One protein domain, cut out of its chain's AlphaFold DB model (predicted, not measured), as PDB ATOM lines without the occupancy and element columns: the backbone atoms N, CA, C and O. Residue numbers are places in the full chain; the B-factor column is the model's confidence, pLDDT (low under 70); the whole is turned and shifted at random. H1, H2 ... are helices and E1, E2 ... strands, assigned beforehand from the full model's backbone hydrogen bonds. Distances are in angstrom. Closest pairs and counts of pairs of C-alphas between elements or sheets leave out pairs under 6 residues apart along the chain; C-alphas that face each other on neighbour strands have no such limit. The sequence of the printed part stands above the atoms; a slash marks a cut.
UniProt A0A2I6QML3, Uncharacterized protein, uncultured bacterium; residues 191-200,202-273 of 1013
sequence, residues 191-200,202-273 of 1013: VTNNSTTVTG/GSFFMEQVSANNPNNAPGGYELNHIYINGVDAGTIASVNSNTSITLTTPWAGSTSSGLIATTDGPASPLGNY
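This is residues 191 to 200 and 202 to 273 of the 1013 residues of an uncharacterized protein of uncultured bacterium (UniProt A0A2I6QML3). A short, strongly twisted and curled sheet of four strands makes the core; its long strand E3 bends sharply, with E2 beside its first part and E4 beside its second. The small helix H1 is over one face, the stretch from E5 to residue 262 runs loosely from near edge strand E1 to edge strand E2, and H2 lies at one end, well away from the sheet. The 82 printed residues run E1 H1 E2 E3 E4 E5 H2; the sheet order is E1 E4 E3 E2, all antiparallel. The class is mixed, with 36 residues in named elements, under half; the whole is compact, radius of gyration of the C-alphas 12.1 A, spanning 32 by 23 by 22 A.

E1, residues 197 to 200, is antiparallel to E4, residues 244 to 247, with N 198 and O 245 3.1 A apart. E3, residues 231 to 241, bends by 84 degrees at residue 237. E4 and E3 form a hairpin, with N 246 and O 238 2.9 A apart. E2, residues 225 to 228, forms a hairpin with E3, with N 233 and O 226 2.9 A apart; E2, E3 and E4 are a meander, each strand the antiparallel neighbour of the one before. H1, residues 205 to 208, is on the sheet at a height of 8.3 A and only just over E3, on which 3 of its 4 C-alphas fall; the closest C-alphas, of Met 206 and Ser 241, are 6.1 A apart. E5, residues 256 to 259, pairs with no named strand and is near E1; residues 261 to 262 pair with 227 to 228 of E2. H2, residues 269 to 273, has its O i to N i+4 pair within hydrogen-bond range; H1 is too short for one.

E1 begins at C-alpha 197 (335.088, 232.958, 478.721). E3 is 22.5 A long and H2 ends at C-alpha 273 (345.978, 229.198, 504.693).

Residue 201 is not printed, a gap of 6.4 A between C-alphas 200 and 202. The H1 to E2 link is long. Confidence is under 70 at residues 207, 215 to 223 and 264 to 273.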
ATOM      1  N   VAL A 191     336.833 225.437 477.763       92.19
ATOM      2  CA  VAL A 191     337.593 226.623 477.370       92.19
ATOM      3  C   VAL A 191     337.893 226.585 475.886       92.19
ATOM      4  O   VAL A 191     338.098 225.526 475.294       92.19
ATOM      5  N   THR A 192     337.912 227.764 475.277       94.25
ATOM      6  CA  THR A 192     338.269 227.946 473.868       94.25
ATOM      7  C   THR A 192     339.557 228.749 473.799       94.25
ATOM      8  O   THR A 192     339.694 229.741 474.509       94.25
ATOM      9  N   ASN A 193     340.508 228.314 472.973       93.56
ATOM     10  CA  ASN A 193     341.746 229.052 472.734       93.56
ATOM     11  C   ASN A 193     341.428 230.502 472.320       93.56
ATOM     12  O   ASN A 193     340.514 230.729 471.523       93.56
ATOM     13  N   ASN A 194     342.160 231.466 472.879       93.12
ATOM     14  CA  ASN A 194     341.965 232.908 472.696       93.12
ATOM     15  C   ASN A 194     340.600 233.455 473.167       93.12
ATOM     16  O   ASN A 194     340.214 234.558 472.781       93.12
ATOM     17  N   SER A 195     339.873 232.730 474.021       93.81
ATOM     18  CA  SER A 195     338.655 233.218 474.682       93.81
ATOM     19  C   SER A 195     338.942 233.613 476.129       93.81
ATOM     20  O   SER A 195     339.689 232.926 476.819       93.81
ATOM     21  N   THR A 196     338.307 234.677 476.619       95.25
ATOM     22  CA  THR A 196     338.274 235.014 478.055       95.25
ATOM     23  C   THR A 196     337.147 234.299 478.800       95.25
ATOM     24  O   THR A 196     337.080 234.363 480.020       95.25
ATOM     25  N   THR A 197     336.242 233.618 478.099       94.56
ATOM     26  CA  THR A 197     335.088 232.958 478.721       94.56
ATOM     27  C   THR A 197     335.388 231.499 479.025       94.56
ATOM     28  O   THR A 197     335.718 230.728 478.117       94.56
ATOM     29  N   VAL A 198     335.165 231.106 480.279       93.75
ATOM     30  CA  VAL A 198     335.111 229.703 480.709       93.75
ATOM     31  C   VAL A 198     333.648 229.326 480.917       93.75
ATOM     32  O   VAL A 198     332.901 230.036 481.596       93.75
ATOM     33  N   THR A 199     333.225 228.216 480.311       94.88
ATOM     34  CA  THR A 199     331.850 227.708 480.420       94.88
ATOM     35  C   THR A 199     331.842 226.434 481.245       94.88
ATOM     36  O   THR A 199     332.646 225.543 481.000       94.88
ATOM     37  N   GLY A 200     330.940 226.325 482.209       90.31
ATOM     38  CA  GLY A 200     330.804 225.149 483.059       90.31
ATOM     39  C   GLY A 200     329.544 224.335 482.756       90.31
ATOM     40  O   GLY A 200     328.523 224.866 482.321       90.31
ATOM     41  N   GLY A 202     327.217 221.493 484.845       79.06
ATOM     42  CA  GLY A 202     327.032 221.028 486.227       79.06
ATOM     43  C   GLY A 202     327.893 221.787 487.246       79.06
ATOM     44  O   GLY A 202     328.106 221.285 488.346       79.06
ATOM     45  N   SER A 203     328.411 222.957 486.861       76.44
ATOM     46  CA  SER A 203     329.218 223.837 487.699       76.44
ATOM     47  C   SER A 203     328.359 224.776 488.541       76.44
ATOM     48  O   SER A 203     327.200 225.042 488.215       76.44
ATOM     49  N   PHE A 204     328.963 225.313 489.602       74.94
ATOM     50  CA  PHE A 204     328.330 226.237 490.543       74.94
ATOM     51  C   PHE A 204     329.249 227.434 490.818       74.94
ATOM     52  O   PHE A 204     329.616 227.720 491.952       74.94
ATOM     53  N   PHE A 205     329.660 228.142 489.762       76.06
ATOM     54  CA  PHE A 205     330.681 229.188 489.881       76.06
ATOM     55  C   PHE A 205     330.313 230.347 490.815       76.06
ATOM     56  O   PHE A 205     331.205 230.855 491.482       76.06
ATOM     57  N   MET A 206     329.037 230.731 490.949       73.19
ATOM     58  CA  MET A 206     328.651 231.794 491.899       73.19
ATOM     59  C   MET A 206     328.920 231.416 493.360       73.19
ATOM     60  O   MET A 206     328.891 232.285 494.223       73.19
ATOM     61  N   GLU A 207     329.140 230.130 493.633       67.62
ATOM     62  CA  GLU A 207     329.336 229.575 494.971       67.62
ATOM     63  C   GLU A 207     330.774 229.089 495.195       67.62
ATOM     64  O   GLU A 207     331.192 228.941 496.338       67.62
ATOM     65  N   GLN A 208     331.523 228.816 494.120       71.06
ATOM     66  CA  GLN A 208     332.832 228.150 494.172       71.06
ATOM     67  C   GLN A 208     333.999 229.046 493.751       71.06
ATOM     68  O   GLN A 208     335.150 228.671 493.962       71.06
ATOM     69  N   VAL A 209     333.727 230.215 493.159       74.06
ATOM     70  CA  VAL A 209     334.767 231.165 492.757       74.06
ATOM     71  C   VAL A 209     334.351 232.615 493.004       74.06
ATOM     72  O   VAL A 209     333.168 232.945 493.038       74.06
ATOM     73  N   SER A 210     335.335 233.506 493.140       76.62
ATOM     74  CA  SER A 210     335.111 234.945 493.286       76.62
ATOM     75  C   SER A 210     336.213 235.743 492.595       76.62
ATOM     76  O   SER A 210     337.395 235.446 492.755       76.62
ATOM     77  N   ALA A 211     335.818 236.791 491.869       77.38
ATOM     78  CA  ALA A 211     336.743 237.770 491.288       77.38
ATOM     79  C   ALA A 211     337.369 238.694 492.356       77.38
ATOM     80  O   ALA A 211     338.438 239.257 492.144       77.38
ATOM     81  N   ASN A 212     336.714 238.822 493.516       74.62
ATOM     82  CA  ASN A 212     337.097 239.738 494.595       74.62
ATOM     83  C   ASN A 212     337.858 239.036 495.729       74.62
ATOM     84  O   ASN A 212     338.002 239.598 496.811       74.62
ATOM     85  N   ASN A 213     338.301 237.795 495.520       75.00
ATOM     86  CA  ASN A 213     339.158 237.130 496.493       75.00
ATOM     87  C   ASN A 213     340.510 237.870 496.622       75.00
ATOM     88  O   ASN A 213     340.996 238.417 495.628       75.00
ATOM     89  N   PRO A 214     341.133 237.886 497.819       70.94
ATOM     90  CA  PRO A 214     342.397 238.574 498.048       70.94
ATOM     91  C   PRO A 214     343.492 238.104 497.086       70.94
ATOM     92  O   PRO A 214     343.750 236.907 496.959       70.94
ATOM     93  N   ASN A 215     344.165 239.062 496.442       62.50
ATOM     94  CA  ASN A 215     345.223 238.795 495.460       62.50
ATOM     95  C   ASN A 215     346.641 238.765 496.073       62.50
ATOM     96  O   ASN A 215     347.627 238.725 495.355       62.50
ATOM     97  N   ASN A 216     346.733 238.835 497.405       58.06
ATOM     98  CA  ASN A 216     347.968 238.796 498.194       58.06
ATOM     99  C   ASN A 216     347.703 238.025 499.494       58.06
ATOM    100  O   ASN A 216     347.924 238.540 500.591       58.06
ATOM    101  N   ALA A 217     347.154 236.811 499.397       55.22
ATOM    102  CA  ALA A 217     347.029 235.985 500.591       55.22
ATOM    103  C   ALA A 217     348.435 235.732 501.172       55.22
ATOM    104  O   ALA A 217     349.411 235.651 500.409       55.22
ATOM    105  N   PRO A 218     348.578 235.621 502.504       49.56
ATOM    106  CA  PRO A 218     349.884 235.467 503.125       49.56
ATOM    107  C   PRO A 218     350.647 234.285 502.485       49.56
ATOM    108  O   PRO A 218     350.096 233.189 502.350       49.56
ATOM    109  N   GLY A 219     351.894 234.510 502.049       52.09
ATOM    110  CA  GLY A 219     352.695 233.543 501.272       52.09
ATOM    111  C   GLY A 219     352.784 233.807 499.758       52.09
ATOM    112  O   GLY A 219     353.511 233.090 499.076       52.09
ATOM    113  N   GLY A 220     352.118 234.851 499.243       53.62
ATOM    114  CA  GLY A 220     352.265 235.316 497.853       53.62
ATOM    115  C   GLY A 220     351.387 234.587 496.832       53.62
ATOM    116  O   GLY A 220     351.765 234.495 495.669       53.62
ATOM    117  N   TYR A 221     350.243 234.045 497.264       61.66
ATOM    118  CA  TYR A 221     349.339 233.259 496.417       61.66
ATOM    119  C   TYR A 221     348.084 234.049 496.003       61.66
ATOM    120  O   TYR A 221     347.528 234.814 496.796       61.66
ATOM    121  N   GLU A 222     347.613 233.809 494.776       67.44
ATOM    122  CA  GLU A 222     346.509 234.528 494.125       67.44
ATOM    123  C   GLU A 222     345.194 233.723 494.244       67.44
ATOM    124  O   GLU A 222     344.967 232.752 493.522       67.44
ATOM    125  N   LEU A 223     344.307 234.087 495.187       69.50
ATOM    126  CA  LEU A 223     343.057 233.342 495.465       69.50
ATOM    127  C   LEU A 223     341.897 233.663 494.503       69.50
ATOM    128  O   LEU A 223     340.794 233.126 494.644       69.50
ATOM    129  N   ASN A 224     342.125 234.559 493.549       76.62
ATOM    130  CA  ASN A 224     341.195 234.965 492.493       76.62
ATOM    131  C   ASN A 224     341.566 234.358 491.122       76.62
ATOM    132  O   ASN A 224     341.032 234.791 490.098       76.62
ATOM    133  N   HIS A 225     342.473 233.375 491.082       83.56
ATOM    134  CA  HIS A 225     342.843 232.628 489.876       83.56
ATOM    135  C   HIS A 225     342.013 231.353 489.707       83.56
ATOM    136  O   HIS A 225     341.479 230.792 490.669       83.56
ATOM    137  N   ILE A 226     341.923 230.874 488.463       85.25
ATOM    138  CA  ILE A 226     341.360 229.561 488.147       85.25
ATOM    139  C   ILE A 226     342.379 228.699 487.412       85.25
ATOM    140  O   ILE A 226     342.961 229.094 486.406       85.25
ATOM    141  N   TYR A 227     342.553 227.479 487.904       85.12
ATOM    142  CA  TYR A 227     343.404 226.458 487.322       85.12
ATOM    143  C   TYR A 227     342.532 225.422 486.621       85.12
ATOM    144  O   TYR A 227     341.548 224.935 487.176       85.12
ATOM    145  N   ILE A 228     342.888 225.065 485.392       85.62
ATOM    146  CA  ILE A 228     342.150 224.109 484.569       85.62
ATOM    147  C   ILE A 228     343.077 222.936 484.270       85.62
ATOM    148  O   ILE A 228     344.091 223.083 483.591       85.62
ATOM    149  N   ASN A 229     342.738 221.766 484.816       81.38
ATOM    150  CA  ASN A 229     343.562 220.557 484.775       81.38
ATOM    151  C   ASN A 229     345.018 220.794 485.242       81.38
ATOM    152  O   ASN A 229     345.967 220.301 484.637       81.38
ATOM    153  N   GLY A 230     345.185 221.608 486.291       77.62
ATOM    154  CA  GLY A 230     346.486 221.964 486.871       77.62
ATOM    155  C   GLY A 230     347.248 223.089 486.158       77.62
ATOM    156  O   GLY A 230     348.312 223.476 486.630       77.62
ATOM    157  N   VAL A 231     346.724 223.638 485.056       83.75
ATOM    158  CA  VAL A 231     347.318 224.781 484.340       83.75
ATOM    159  C   VAL A 231     346.641 226.075 484.781       83.75
ATOM    160  O   VAL A 231     345.415 226.135 484.790       83.75
ATOM    161  N   ASP A 232     347.416 227.109 485.109       85.81
ATOM    162  CA  ASP A 232     346.873 228.432 485.435       85.81
ATOM    163  C   ASP A 232     346.194 229.051 484.205       85.81
ATOM    164  O   ASP A 232     346.833 229.261 483.170       85.81
ATOM    165  N   ALA A 233     344.888 229.298 484.297       86.69
ATOM    166  CA  ALA A 233     344.119 229.957 483.248       86.69
ATOM    167  C   ALA A 233     344.047 231.481 483.434       86.69
ATOM    168  O   ALA A 233     343.587 232.168 482.522       86.69
ATOM    169  N   GLY A 234     344.547 232.007 484.556       86.31
ATOM    170  CA  GLY A 234     344.623 233.428 484.871       86.31
ATOM    171  C   GLY A 234     343.550 233.911 485.848       86.31
ATOM    172  O   GLY A 234     342.731 233.148 486.370       86.31
ATOM    173  N   THR A 235     343.558 235.224 486.082       89.25
ATOM    174  CA  THR A 235     342.681 235.899 487.042       89.25
ATOM    175  C   THR A 235     341.231 235.940 486.565       89.25
ATOM    176  O   THR A 235     340.940 236.244 485.405       89.25
ATOM    177  N   ILE A 236     340.297 235.717 487.485       87.62
ATOM    178  CA  ILE A 236     338.860 235.851 487.246       87.62
ATOM    179  C   ILE A 236     338.494 237.341 487.273       87.62
ATOM    180  O   ILE A 236     338.615 238.003 488.298       87.62
ATOM    181  N   ALA A 237     338.014 237.869 486.148       87.12
ATOM    182  CA  ALA A 237     337.516 239.238 486.031       87.12
ATOM    183  C   ALA A 237     336.074 239.379 486.542       87.12
ATOM    184  O   ALA A 237     335.731 240.374 487.177       87.12
ATOM    185  N   SER A 238     335.213 238.396 486.260       83.31
ATOM    186  CA  SER A 238     333.825 238.388 486.731       83.31
ATOM    187  C   SER A 238     333.236 236.983 486.791       83.31
ATOM    188  O   SER A 238     333.573 236.101 485.996       83.31
ATOM    189  N   VAL A 239     332.300 236.794 487.722       82.56
ATOM    190  CA  VAL A 239     331.462 235.596 487.809       82.56
ATOM    191  C   VAL A 239     330.086 235.954 487.261       82.56
ATOM    192  O   VAL A 239     329.361 236.751 487.852       82.56
ATOM    193  N   ASN A 240     329.751 235.418 486.088       83.50
ATOM    194  CA  ASN A 240     328.581 235.861 485.327       83.50
ATOM    195  C   ASN A 240     327.330 235.047 485.688       83.50
ATOM    196  O   ASN A 240     326.215 235.567 485.699       83.50
ATOM    197  N   SER A 241     327.504 233.749 485.946       79.75
ATOM    198  CA  SER A 241     326.452 232.816 486.356       79.75
ATOM    199  C   SER A 241     327.072 231.549 486.958       79.75
ATOM    200  O   SER A 241     328.289 231.384 486.948       79.75
ATOM    201  N   ASN A 242     326.252 230.591 487.410       78.75
ATOM    202  CA  ASN A 242     326.752 229.286 487.874       78.75
ATOM    203  C   ASN A 242     327.515 228.490 486.803       78.75
ATOM    204  O   ASN A 242     328.270 227.580 487.136       78.75
ATOM    205  N   THR A 243     327.354 228.841 485.529       86.25
ATOM    206  CA  THR A 243     327.942 228.139 484.385       86.25
ATOM    207  C   THR A 243     328.840 229.021 483.528       86.25
ATOM    208  O   THR A 243     329.294 228.575 482.477       86.25
ATOM    209  N   SER A 244     329.131 230.257 483.938       89.44
ATOM    210  CA  SER A 244     330.011 231.141 483.175       89.44
ATOM    211  C   SER A 244     330.818 232.084 484.060       89.44
ATOM    212  O   SER A 244     330.267 232.772 484.919       89.44
ATOM    213  N   ILE A 245     332.116 232.166 483.766       90.38
ATOM    214  CA  ILE A 245     333.029 233.189 484.285       90.38
ATOM    215  C   ILE A 245     333.806 233.841 483.142       90.38
ATOM    216  O   ILE A 245     333.939 233.268 482.053       90.38
ATOM    217  N   THR A 246     334.343 235.025 483.413       93.06
ATOM    218  CA  THR A 246     335.222 235.764 482.507       93.06
ATOM    219  C   THR A 246     336.587 235.954 483.151       93.06
ATOM    220  O   THR A 246     336.678 236.320 484.319       93.06
ATOM    221  N   LEU A 247     337.640 235.714 482.376       93.69
ATOM    222  CA  LEU A 247     339.042 235.894 482.735       93.69
ATOM    223  C   LEU A 247     339.537 237.282 482.316       93.69
ATOM    224  O   LEU A 247     339.038 237.862 481.348       93.69
ATOM    225  N   THR A 248     340.548 237.797 483.012       93.00
ATOM    226  CA  THR A 248     341.219 239.060 482.657       93.00
ATOM    227  C   THR A 248     342.026 238.936 481.364       93.00
ATOM    228  O   THR A 248     342.090 239.886 480.583       93.00
ATOM    229  N   THR A 249     342.599 237.758 481.106       92.44
ATOM    230  CA  THR A 249     343.390 237.451 479.909       92.44
ATOM    231  C   THR A 249     342.804 236.270 479.128       92.44
ATOM    232  O   THR A 249     342.259 235.350 479.739       92.44
ATOM    233  N   PRO A 250     342.907 236.249 477.785       93.56
ATOM    234  CA  PRO A 250     342.447 235.112 476.990       93.56
ATOM    235  C   PRO A 250     343.192 233.813 477.323       93.56
ATOM    236  O   PRO A 250     344.407 233.821 477.519       93.56
ATOM    237  N   TRP A 251     342.479 232.684 477.305       91.69
ATOM    238  CA  TRP A 251     343.053 231.352 477.490       91.69
ATOM    239  C   TRP A 251     344.072 231.024 476.390       91.69
ATOM    240  O   TRP A 251     343.727 230.953 475.207       91.69
ATOM    241  N   ALA A 252     345.323 230.787 476.793       87.75
ATOM    242  CA  ALA A 252     346.430 230.507 475.877       87.75
ATOM    243  C   ALA A 252     346.556 229.020 475.483       87.75
ATOM    244  O   ALA A 252     347.244 228.694 474.515       87.75
ATOM    245  N   GLY A 253     345.908 228.108 476.217       85.75
ATOM    246  CA  GLY A 253     345.959 226.669 475.947       85.75
ATOM    247  C   GLY A 253     345.037 226.215 474.806       85.75
ATOM    248  O   GLY A 253     344.381 227.008 474.132       85.75
ATOM    249  N   SER A 254     344.965 224.905 474.566       89.75
ATOM    250  CA  SER A 254     344.092 224.329 473.534       89.75
ATOM    251  C   SER A 254     342.605 224.461 473.884       89.75
ATOM    252  O   SER A 254     342.224 224.431 475.055       89.75
ATOM    253  N   THR A 255     341.747 224.555 472.862       93.75
ATOM    254  CA  THR A 255     340.290 224.419 473.026       93.75
ATOM    255  C   THR A 255     339.964 223.013 473.516       93.75
ATOM    256  O   THR A 255     340.394 222.031 472.909       93.75
ATOM    257  N   SER A 256     339.244 222.893 474.627       89.69
ATOM    258  CA  SER A 256     339.004 221.614 475.302       89.69
ATOM    259  C   SER A 256     337.773 221.696 476.216       89.69
ATOM    260  O   SER A 256     337.412 222.774 476.686       89.69
ATOM    261  N   SER A 257     337.112 220.562 476.454       93.19
ATOM    262  CA  SER A 257     335.880 220.448 477.252       93.19
ATOM    263  C   SER A 257     335.913 219.220 478.155       93.19
ATOM    264  O   SER A 257     336.653 218.280 477.875       93.19
ATOM    265  N   GLY A 258     335.072 219.193 479.192       88.00
ATOM    266  CA  GLY A 258     335.045 218.084 480.151       88.00
ATOM    267  C   GLY A 258     336.217 218.127 481.134       88.00
ATOM    268  O   GLY A 258     336.595 217.100 481.687       88.00
ATOM    269  N   LEU A 259     336.822 219.305 481.312       87.50
ATOM    270  CA  LEU A 259     337.999 219.501 482.150       87.50
ATOM    271  C   LEU A 259     337.604 219.737 483.607       87.50
ATOM    272  O   LEU A 259     336.511 220.224 483.897       87.50
ATOM    273  N   ILE A 260     338.529 219.446 484.512       84.00
ATOM    274  CA  ILE A 260     338.404 219.761 485.934       84.00
ATOM    275  C   ILE A 260     338.975 221.157 486.180       84.00
ATOM    276  O   ILE A 260     340.021 221.499 485.624       84.00
ATOM    277  N   ALA A 261     338.306 221.943 487.022       81.81
ATOM    278  CA  ALA A 261     338.793 223.242 487.464       81.81
ATOM    279  C   ALA A 261     339.015 223.273 488.984       81.81
ATOM    280  O   ALA A 261     338.274 222.644 489.745       81.81
ATOM    281  N   THR A 262     340.031 224.015 489.413       77.50
ATOM    282  CA  THR A 262     340.359 224.311 490.815       77.50
ATOM    283  C   THR A 262     340.713 225.788 490.959       77.50
ATOM    284  O   THR A 262     341.022 226.458 489.978       77.50
ATOM    285  N   THR A 263     340.656 226.318 492.173       73.62
ATOM    286  CA  THR A 263     341.285 227.610 492.502       73.62
ATOM    287  C   THR A 263     342.555 227.418 493.340       73.62
ATOM    288  O   THR A 263     343.231 228.386 493.665       73.62
ATOM    289  N   ASP A 264     342.892 226.170 493.688       67.38
ATOM    290  CA  ASP A 264     344.159 225.775 494.304       67.38
ATOM    291  C   ASP A 264     345.184 225.437 493.214       67.38
ATOM    292  O   ASP A 264     344.948 224.558 492.374       67.38
ATOM    293  N   GLY A 265     346.301 226.161 493.226       62.12
ATOM    294  CA  GLY A 265     347.444 225.930 492.348       62.12
ATOM    295  C   GLY A 265     348.398 224.839 492.869       62.12
ATOM    296  O   GLY A 265     348.219 224.317 493.971       62.12
ATOM    297  N   PRO A 266     349.472 224.515 492.125       54.91
ATOM    298  CA  PRO A 266     350.400 223.416 492.440       54.91
ATOM    299  C   PRO A 266     351.200 223.563 493.752       54.91
ATOM    300  O   PRO A 266     351.793 222.590 494.205       54.91
ATOM    301  N   ALA A 267     351.223 224.748 494.373       50.66
ATOM    302  CA  ALA A 267     351.898 225.008 495.653       50.66
ATOM    303  C   ALA A 267     350.966 224.940 496.889       50.66
ATOM    304  O   ALA A 267     351.418 225.195 498.000       50.66
ATOM    305  N   SER A 268     349.683 224.608 496.698       54.78
ATOM    306  CA  SER A 268     348.627 224.527 497.721       54.78
ATOM    307  C   SER A 268     348.499 225.744 498.664       54.78
ATOM    308  O   SER A 268     348.808 225.653 499.858       54.78
ATOM    309  N   PRO A 269     347.994 226.898 498.179       49.94
ATOM    310  CA  PRO A 269     347.551 228.008 499.026       49.94
ATOM    311  C   PRO A 269     346.650 227.589 500.197       49.94
ATOM    312  O   PRO A 269     346.754 228.177 501.270       49.94
ATOM    313  N   LEU A 270     345.818 226.548 500.043       51.47
ATOM    314  CA  LEU A 270     345.002 225.986 501.132       51.47
ATOM    315  C   LEU A 270     345.841 225.417 502.286       51.47
ATOM    316  O   LEU A 270     345.495 225.628 503.449       51.47
ATOM    317  N   GLY A 271     346.957 224.745 501.984       53.03
ATOM    318  CA  GLY A 271     347.905 224.273 502.993       53.03
ATOM    319  C   GLY A 271     348.442 225.435 503.823       53.03
ATOM    320  O   GLY A 271     348.295 225.438 505.037       53.03
ATOM    321  N   ASN A 272     348.936 226.499 503.185       50.38
ATOM    322  CA  ASN A 272     349.448 227.673 503.899       50.38
ATOM    323  C   ASN A 272     348.361 228.538 504.570       50.38
ATOM    324  O   ASN A 272     348.641 229.196 505.572       50.38
ATOM    325  N   TYR A 273     347.122 228.517 504.077       55.78
ATOM    326  CA  TYR A 273     345.978 229.198 504.693       55.78
ATOM    327  C   TYR A 273     345.560 228.529 506.016       55.78
ATOM    328  O   TYR A 273     345.233 229.205 506.993       55.78
TER     329      TYR A 273